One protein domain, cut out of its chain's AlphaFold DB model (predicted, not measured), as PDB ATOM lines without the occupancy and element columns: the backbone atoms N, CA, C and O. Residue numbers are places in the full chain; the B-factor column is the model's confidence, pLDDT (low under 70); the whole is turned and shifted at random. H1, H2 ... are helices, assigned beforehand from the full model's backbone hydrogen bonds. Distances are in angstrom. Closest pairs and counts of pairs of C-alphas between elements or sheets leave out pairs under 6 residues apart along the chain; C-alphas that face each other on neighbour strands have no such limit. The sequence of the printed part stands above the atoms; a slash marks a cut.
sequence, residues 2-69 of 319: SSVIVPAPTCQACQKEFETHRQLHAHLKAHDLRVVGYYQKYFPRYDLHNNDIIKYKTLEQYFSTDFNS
ATOM      1  N   SER A   2     193.853 202.284 182.476       35.75
ATOM      2  CA  SER A   2     193.417 201.567 183.669       35.75
ATOM      3  C   SER A   2     192.177 200.750 183.332       35.75
ATOM      4  O   SER A   2     191.183 201.304 182.866       35.75
ATOM      5  N   SER A   3     192.221 199.438 183.552       47.59
ATOM      6  CA  SER A   3     191.004 198.643 183.660       47.59
ATOM      7  C   SER A   3     190.150 199.312 184.731       47.59
ATOM      8  O   SER A   3     190.505 199.252 185.907       47.59
ATOM      9  N   VAL A   4     189.096 200.031 184.343       58.44
ATOM     10  CA  VAL A   4     188.211 200.630 185.337       58.44
ATOM     11  C   VAL A   4     187.490 199.463 185.995       58.44
ATOM     12  O   VAL A   4     186.630 198.819 185.397       58.44
ATOM     13  N   ILE A   5     187.957 199.118 187.192       76.31
ATOM     14  CA  ILE A   5     187.415 198.028 187.988       76.31
ATOM     15  C   ILE A   5     185.995 198.441 188.355       76.31
ATOM     16  O   ILE A   5     185.769 199.561 188.820       76.31
ATOM     17  N   VAL A   6     185.033 197.551 188.108       86.62
ATOM     18  CA  VAL A   6     183.659 197.756 188.568       86.62
ATOM     19  C   VAL A   6     183.719 198.006 190.080       86.62
ATOM     20  O   VAL A   6     184.243 197.153 190.799       86.62
ATOM     21  N   PRO A   7     183.234 199.157 190.578       91.00
ATOM     22  CA  PRO A   7     183.362 199.497 191.986       91.00
ATOM     23  C   PRO A   7     182.623 198.469 192.834       91.00
ATOM     24  O   PRO A   7     181.601 197.929 192.399       91.00
ATOM     25  N   ALA A   8     183.108 198.225 194.051       93.00
ATOM     26  CA  ALA A   8     182.414 197.379 195.013       93.00
ATOM     27  C   ALA A   8     180.956 197.853 195.208       93.00
ATOM     28  O   ALA A   8     180.660 199.038 195.004       93.00
ATOM     29  N   PRO A   9     180.022 196.955 195.566       95.38
ATOM     30  CA  PRO A   9     178.618 197.285 195.816       95.38
ATOM     31  C   PRO A   9     178.413 198.108 197.110       95.38
ATOM     32  O   PRO A   9     177.632 197.744 197.977       95.38
ATOM     33  N   THR A  10     179.066 199.266 197.207       96.75
ATOM     34  CA  THR A  10     178.981 200.226 198.316       96.75
ATOM     35  C   THR A  10     178.341 201.523 197.824       96.75
ATOM     36  O   THR A  10     178.705 202.059 196.772       96.75
ATOM     37  N   CYS A  11     177.362 202.034 198.570       96.62
ATOM     38  CA  CYS A  11     176.652 203.263 198.231       96.62
ATOM     39  C   CYS A  11     177.509 204.497 198.521       96.62
ATOM     40  O   CYS A  11     177.746 204.821 199.675       96.62
ATOM     41  N   GLN A  12     177.885 205.259 197.499       96.75
ATOM     42  CA  GLN A  12     178.702 206.466 197.669       96.75
ATOM     43  C   GLN A  12     177.961 207.635 198.336       96.75
ATOM     44  O   GLN A  12     178.594 208.581 198.795       96.75
ATOM     45  N   ALA A  13     176.627 207.581 198.425       95.25
ATOM     46  CA  ALA A  13     175.836 208.616 199.091       95.25
ATOM     47  C   ALA A  13     175.814 208.468 200.624       95.25
ATOM     48  O   ALA A  13     175.751 209.472 201.325       95.25
ATOM     49  N   CYS A  14     175.863 207.237 201.148       96.31
ATOM     50  CA  CYS A  14     175.740 206.967 202.590       96.31
ATOM     51  C   CYS A  14     176.754 205.954 203.143       96.31
ATOM     52  O   CYS A  14     176.651 205.567 204.301       96.31
ATOM     53  N   GLN A  15     177.691 205.492 202.314       96.81
ATOM     54  CA  GLN A  15     178.734 204.507 202.629       96.81
ATOM     55  C   GLN A  15     178.223 203.134 203.101       96.81
ATOM     56  O   GLN A  15     178.991 202.318 203.595       96.81
ATOM     57  N   LYS A  16     176.932 202.832 202.907       96.50
ATOM     58  CA  LYS A  16     176.374 201.508 203.209       96.50
ATOM     59  C   LYS A  16     176.877 200.462 202.214       96.50
ATOM     60  O   LYS A  16     176.759 200.654 201.000       96.50
ATOM     61  N   GLU A  17     177.382 199.353 202.738       97.19
ATOM     62  CA  GLU A  17     177.835 198.197 201.966       97.19
ATOM     63  C   GLU A  17     176.686 197.225 201.676       97.19
ATOM     64  O   GLU A  17     175.725 197.108 202.444       97.19
ATOM     65  N   PHE A  18     176.785 196.536 200.544       97.12
ATOM     66  CA  PHE A  18     175.850 195.508 200.106       97.12
ATOM     67  C   PHE A  18     176.628 194.293 199.612       97.12
ATOM     68  O   PHE A  18     177.772 194.407 199.196       97.12
ATOM     69  N   GLU A  19     175.994 193.127 199.587       96.38
ATOM     70  CA  GLU A  19     176.621 191.916 199.047       96.38
ATOM     71  C   GLU A  19     176.632 191.937 197.515       96.38
ATOM     72  O   GLU A  19     177.502 191.355 196.872       96.38
ATOM     73  N   THR A  20     175.645 192.601 196.900       96.25
ATOM     74  CA  THR A  20     175.479 192.619 195.441       96.25
ATOM     75  C   THR A  20     175.131 194.003 194.906       96.25
ATOM     76  O   THR A  20     174.422 194.789 195.543       96.25
ATOM     77  N   HIS A  21     175.518 194.285 193.656       95.31
ATOM     78  CA  HIS A  21     175.093 195.512 192.969       95.31
ATOM     79  C   HIS A  21     173.578 195.614 192.819       95.31
ATOM     80  O   HIS A  21     173.049 196.718 192.786       95.31
ATOM     81  N   ARG A  22     172.859 194.486 192.782       95.50
ATOM     82  CA  ARG A  22     171.391 194.479 192.744       95.50
ATOM     83  C   ARG A  22     170.793 195.067 194.023       95.50
ATOM     84  O   ARG A  22     169.865 195.869 193.938       95.50
ATOM     85  N   GLN A  23     171.322 194.683 195.186       97.12
ATOM     86  CA  GLN A  23     170.913 195.251 196.473       97.12
ATOM     87  C   GLN A  23     171.256 196.749 196.538       97.12
ATOM     88  O   GLN A  23     170.392 197.551 196.895       97.12
ATOM     89  N   LEU A  24     172.455 197.143 196.086       97.12
ATOM     90  CA  LEU A  24     172.832 198.555 195.961       97.12
ATOM     91  C   LEU A  24     171.842 199.326 195.074       97.12
ATOM     92  O   LEU A  24     171.326 200.358 195.491       97.12
ATOM     93  N   HIS A  25     171.527 198.828 193.872       96.38
ATOM     94  CA  HIS A  25     170.606 199.489 192.935       96.38
ATOM     95  C   HIS A  25     169.205 199.665 193.518       96.38
ATOM     96  O   HIS A  25     168.570 200.689 193.269       96.38
ATOM     97  N   ALA A  26     168.727 198.699 194.308       96.12
ATOM     98  CA  ALA A  26     167.459 198.820 195.020       96.12
ATOM     99  C   ALA A  26     167.513 199.909 196.109       96.12
ATOM    100  O   ALA A  26     166.550 200.662 196.264       96.12
ATOM    101  N   HIS A  27     168.642 200.027 196.815       96.75
ATOM    102  CA  HIS A  27     168.846 201.022 197.866       96.75
ATOM    103  C   HIS A  27     168.896 202.466 197.349       96.75
ATOM    104  O   HIS A  27     168.489 203.368 198.075       96.75
ATOM    105  N   LEU A  28     169.324 202.707 196.105       96.06
ATOM    106  CA  LEU A  28     169.465 204.066 195.550       96.06
ATOM    107  C   LEU A  28     168.183 204.911 195.620       96.06
ATOM    108  O   LEU A  28     168.262 206.135 195.708       96.06
ATOM    109  N   LYS A  29     167.008 204.266 195.657       93.75
ATOM    110  CA  LYS A  29     165.713 204.932 195.866       93.75
ATOM    111  C   LYS A  29     165.641 205.710 197.184       93.75
ATOM    112  O   LYS A  29     164.948 206.716 197.235       93.75
ATOM    113  N   ALA A  30     166.366 205.282 198.220       95.06
ATOM    114  CA  ALA A  30     166.443 205.986 199.502       95.06
ATOM    115  C   ALA A  30     167.100 207.375 199.385       95.06
ATOM    116  O   ALA A  30     166.918 208.206 200.266       95.06
ATOM    117  N   HIS A  31     167.834 207.620 198.295       94.81
ATOM    118  CA  HIS A  31     168.516 208.884 198.000       94.81
ATOM    119  C   HIS A  31     167.876 209.641 196.831       94.81
ATOM    120  O   HIS A  31     168.501 210.543 196.284       94.81
ATOM    121  N   ASP A  32     166.681 209.229 196.391       93.81
ATOM    122  CA  ASP A  32     166.017 209.726 195.175       93.81
ATOM    123  C   ASP A  32     166.905 209.644 193.910       93.81
ATOM    124  O   ASP A  32     166.805 210.425 192.964       93.81
ATOM    125  N   LEU A  33     167.818 208.663 193.873       94.12
ATOM    126  CA  LEU A  33     168.724 208.454 192.748       94.12
ATOM    127  C   LEU A  33     168.259 207.292 191.874       94.12
ATOM    128  O   LEU A  33     168.076 206.157 192.315       94.12
ATOM    129  N   ARG A  34     168.162 207.557 190.571       95.31
ATOM    130  CA  ARG A  34     168.095 206.501 189.555       95.31
ATOM    131  C   ARG A  34     169.486 205.904 189.353       95.31
ATOM    132  O   ARG A  34     170.476 206.625 189.423       95.31
ATOM    133  N   VAL A  35     169.556 204.620 188.995       95.50
ATOM    134  CA  VAL A  35     170.820 203.898 188.734       95.50
ATOM    135  C   VAL A  35     171.742 204.672 187.785       95.50
ATOM    136  O   VAL A  35     172.917 204.857 188.082       95.50
ATOM    137  N   VAL A  36     171.193 205.181 186.678       96.25
ATOM    138  CA  VAL A  36     171.937 205.988 185.696       96.25
ATOM    139  C   VAL A  36     172.553 207.225 186.355       96.25
ATOM    140  O   VAL A  36     173.758 207.434 186.255       96.25
ATOM    141  N   GLY A  37     171.731 208.007 187.064       95.62
ATOM    142  CA  GLY A  37     172.166 209.234 187.729       95.62
ATOM    143  C   GLY A  37     173.183 208.972 188.837       95.62
ATOM    144  O   GLY A  37     174.130 209.733 188.977       95.62
ATOM    145  N   TYR A  38     173.046 207.867 189.573       97.00
ATOM    146  CA  TYR A  38     174.014 207.459 190.589       97.00
ATOM    147  C   TYR A  38     175.406 207.224 189.995       97.00
ATOM    148  O   TYR A  38     176.368 207.854 190.433       97.00
ATOM    149  N   TYR A  39     175.526 206.364 188.979       96.75
ATOM    150  CA  TYR A  39     176.835 206.075 188.390       96.75
ATOM    151  C   TYR A  39     177.433 207.287 187.689       96.75
ATOM    152  O   TYR A  39     178.613 207.561 187.859       96.75
ATOM    153  N   GLN A  40     176.614 208.061 186.982       95.62
ATOM    154  CA  GLN A  40     177.070 209.279 186.322       95.62
ATOM    155  C   GLN A  40     177.505 210.380 187.300       95.62
ATOM    156  O   GLN A  40     178.393 211.156 186.965       95.62
ATOM    157  N   LYS A  41     176.919 210.439 188.503       95.75
ATOM    158  CA  LYS A  41     177.277 211.414 189.543       95.75
ATOM    159  C   LYS A  41     178.551 211.031 190.295       95.75
ATOM    160  O   LYS A  41     179.412 211.880 190.486       95.75
ATOM    161  N   TYR A  42     178.650 209.785 190.759       95.94
ATOM    162  CA  TYR A  42     179.737 209.357 191.652       95.94
ATOM    163  C   TYR A  42     180.915 208.705 190.929       95.94
ATOM    164  O   TYR A  42     182.016 208.662 191.467       95.94
ATOM    165  N   PHE A  43     180.699 208.206 189.714       95.62
ATOM    166  CA  PHE A  43     181.719 207.556 188.898       95.62
ATOM    167  C   PHE A  43     181.686 208.109 187.468       95.62
ATOM    168  O   PHE A  43     181.520 207.329 186.528       95.62
ATOM    169  N   PRO A  44     181.788 209.440 187.277       95.81
ATOM    170  CA  PRO A  44     181.665 210.032 185.956       95.81
ATOM    171  C   PRO A  44     182.744 209.474 185.027       95.81
ATOM    172  O   PRO A  44     183.935 209.469 185.337       95.81
ATOM    173  N   ARG A  45     182.306 208.997 183.865       96.19
ATOM    174  CA  ARG A  45     183.172 208.575 182.767       96.19
ATOM    175  C   ARG A  45     182.811 209.368 181.530       96.19
ATOM    176  O   ARG A  45     181.625 209.583 181.272       96.19
ATOM    177  N   TYR A  46     183.823 209.740 180.762       96.75
ATOM    178  CA  TYR A  46     183.680 210.587 179.588       96.75
ATOM    179  C   TYR A  46     184.167 209.853 178.344       96.75
ATOM    180  O   TYR A  46     185.118 209.075 178.400       96.75
ATOM    181  N   ASP A  47     183.465 210.072 177.241       97.38
ATOM    182  CA  ASP A  47     183.850 209.597 175.921       97.38
ATOM    183  C   ASP A  47     185.161 210.263 175.501       97.38
ATOM    184  O   ASP A  47     185.263 211.492 175.509       97.38
ATOM    185  N   LEU A  48     186.158 209.459 175.128       96.69
ATOM    186  CA  LEU A  48     187.496 209.978 174.832       96.69
ATOM    187  C   LEU A  48     187.529 210.918 173.617       96.69
ATOM    188  O   LEU A  48     188.476 211.687 173.479       96.69
ATOM    189  N   HIS A  49     186.527 210.874 172.731       97.31
ATOM    190  CA  HIS A  49     186.484 211.743 171.559       97.31
ATOM    191  C   HIS A  49     185.934 213.136 171.868       97.31
ATOM    192  O   HIS A  49     186.532 214.134 171.478       97.31
ATOM    193  N   ASN A  50     184.752 213.201 172.483       96.69
ATOM    194  CA  ASN A  50     183.976 214.439 172.587       96.69
ATOM    195  C   ASN A  50     183.727 214.892 174.029       96.69
ATOM    196  O   ASN A  50     183.061 215.902 174.236       96.69
ATOM    197  N   ASN A  51     184.260 214.161 175.010       96.94
ATOM    198  CA  ASN A  51     184.111 214.431 176.435       96.94
ATOM    199  C   ASN A  51     182.650 214.411 176.936       96.94
ATOM    200  O   ASN A  51     182.367 214.871 178.042       96.94
ATOM    201  N   ASP A  52     181.713 213.851 176.159       97.69
ATOM    202  CA  ASP A  52     180.346 213.609 176.624       97.69
ATOM    203  C   ASP A  52     180.341 212.505 177.679       97.69
ATOM    204  O   ASP A  52     181.093 211.532 177.597       97.69
ATOM    205  N   ILE A  53     179.417 212.584 178.634       96.94
ATOM    206  CA  ILE A  53     179.258 211.520 179.623       96.94
ATOM    207  C   ILE A  53     178.928 210.179 178.948       96.94
ATOM    208  O   ILE A  53     178.079 210.089 178.050       96.94
ATOM    209  N   ILE A  54     179.581 209.101 179.386       97.06
ATOM    210  CA  ILE A  54     179.273 207.751 178.912       97.06
ATOM    211  C   ILE A  54     177.816 207.423 179.259       97.06
ATOM    212  O   ILE A  54     177.330 207.631 180.376       97.06
ATOM    213  N   LYS A  55     177.084 206.904 178.274       95.50
ATOM    214  CA  LYS A  55     175.691 206.487 178.422       95.50
ATOM    215  C   LYS A  55     175.647 205.168 179.182       95.50
ATOM    216  O   LYS A  55     176.196 204.163 178.728       95.50
ATOM    217  N   TYR A  56     174.958 205.167 180.319       94.88
ATOM    218  CA  TYR A  56     174.740 203.964 181.116       94.88
ATOM    219  C   TYR A  56     173.696 203.056 180.455       94.88
ATOM    220  O   TYR A  56     172.549 203.465 180.261       94.88
ATOM    221  N   LYS A  57     174.073 201.811 180.143       91.19
ATOM    222  CA  LYS A  57     173.138 200.739 179.751       91.19
ATOM    223  C   LYS A  57     173.136 199.608 180.772       91.19
ATOM    224  O   LYS A  57     172.081 199.204 181.247       91.19
ATOM    225  N   THR A  58     174.322 199.120 181.116       91.62
ATOM    226  CA  THR A  58     174.553 198.120 182.162       91.62
ATOM    227  C   THR A  58     175.809 198.493 182.938       91.62
ATOM    228  O   THR A  58     176.634 199.262 182.446       91.62
ATOM    229  N   LEU A  59     175.969 197.933 184.138       92.69
ATOM    230  CA  LEU A  59     177.147 198.165 184.970       92.69
ATOM    231  C   LEU A  59     178.440 197.766 184.243       92.69
ATOM    232  O   LEU A  59     179.362 198.566 184.125       92.69
ATOM    233  N   GLU A  60     178.465 196.553 183.687       89.69
ATOM    234  CA  GLU A  60     179.606 196.025 182.934       89.69
ATOM    235  C   GLU A  60     179.944 196.912 181.730       89.69
ATOM    236  O   GLU A  60     181.097 197.294 181.550       89.69
ATOM    237  N   GLN A  61     178.950 197.313 180.927       91.19
ATOM    238  CA  GLN A  61     179.183 198.198 179.783       91.19
ATOM    239  C   GLN A  61     179.704 199.568 180.227       91.19
ATOM    240  O   GLN A  61     180.630 200.093 179.609       91.19
ATOM    241  N   TYR A  62     179.122 200.143 181.283       94.44
ATOM    242  CA  TYR A  62     179.485 201.474 181.754       94.44
ATOM    243  C   TYR A  62     180.942 201.552 182.191       94.44
ATOM    244  O   TYR A  62     181.551 202.584 181.959       94.44
ATOM    245  N   PHE A  63     181.506 200.483 182.760       92.69
ATOM    246  CA  PHE A  63     182.903 200.421 183.213       92.69
ATOM    247  C   PHE A  63     183.876 199.791 182.204       92.69
ATOM    248  O   PHE A  63     185.087 199.833 182.406       92.69
ATOM    249  N   SER A  64     183.382 199.241 181.092       88.94
ATOM    250  CA  SER A  64     184.227 198.613 180.065       88.94
ATOM    251  C   SER A  64     184.366 199.407 178.768       88.94
ATOM    252  O   SER A  64     185.286 199.109 178.011       88.94
ATOM    253  N   THR A  65     183.486 200.378 178.495       91.69
ATOM    254  CA  THR A  65     183.526 201.177 177.256       91.69
ATOM    255  C   THR A  65     184.255 202.500 177.437       91.69
ATOM    256  O   THR A  65     184.084 203.140 178.468       91.69
ATOM    257  N   ASP A  66     184.954 202.965 176.410       95.44
ATOM    258  CA  ASP A  66     185.560 204.308 176.384       95.44
ATOM    259  C   ASP A  66     184.852 205.259 175.406       95.44
ATOM    260  O   ASP A  66     185.144 206.451 175.357       95.44
ATOM    261  N   PHE A  67     183.869 204.743 174.656       96.81
ATOM    262  CA  PHE A  67     183.092 205.521 173.694       96.81
ATOM    263  C   PHE A  67     181.598 205.214 173.771       96.81
ATOM    264  O   PHE A  67     181.167 204.094 174.064       96.81
ATOM    265  N   ASN A  68     180.799 206.217 173.427       95.44
ATOM    266  CA  ASN A  68     179.353 206.147 173.271       95.44
ATOM    267  C   ASN A  68     178.928 205.604 171.902       95.44
ATOM    268  O   ASN A  68     177.799 205.127 171.743       95.44
ATOM    269  N   SER A  69     179.802 205.694 170.895       93.81
ATOM    270  CA  SER A  69     179.493 205.281 169.527       93.81
ATOM    271  C   SER A  69     180.731 204.823 168.753       93.81
ATOM    272  O   SER A  69     181.858 205.218 169.048       93.81
TER     273      SER A  69
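AT A GLANCE: This is residues 2 to 69 of the 319 residues of the protein "C2H2-type domain-containing protein" of Candidatus Pacearchaeota archaeon (UniProt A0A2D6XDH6). Little regular structure is here: three short helices are strung along winding loops, with H1 towards one end of the longest axis, the loop around Asn 50 at the other, and H2 and H3 between. The 68 printed residues hold H1, H2 and H3 in that order and no named strand; the class is all helix, with 25 residues in named elements. The whole is compact, with a radius of gyration of the C-alphas of 12.2 A, and spans 34 by 23 by 17 A.

HOW THE PARTS SIT: Begin at the longest helix, H1, residues 21 to 31. H2, residues 35 to 42, only just touches it, only at the corner by their tight link, with 3 pairs of C-alphas within 8 A; the closest are those of His 25 and Val 35, 6.1 A apart. Their lines are about perpendicular, at 79 degrees. H3, residues 59 to 64, is near H2 and apart from H1. Each O i to N i+4 pair is within hydrogen-bond range in H2 and H3, but 4 of 7 in H1.

IN THESE COORDINATES: Find C-alpha 21 at (175.093, 195.512, 192.969); from there H1 runs 15.7 A to C-alpha 31. H2 covers 10.9 A and H3 8.6 A, ending at C-alpha 64, (184.227, 198.613, 180.065).

THE WHOLE: The C-alphas farthest apart, of Glu 19 and Asn 50, are 35.5 A apart. The printed part has no cut; the link from H2 to H3 is long, 16 residues. Residues 2 to 4 have pLDDT under 70.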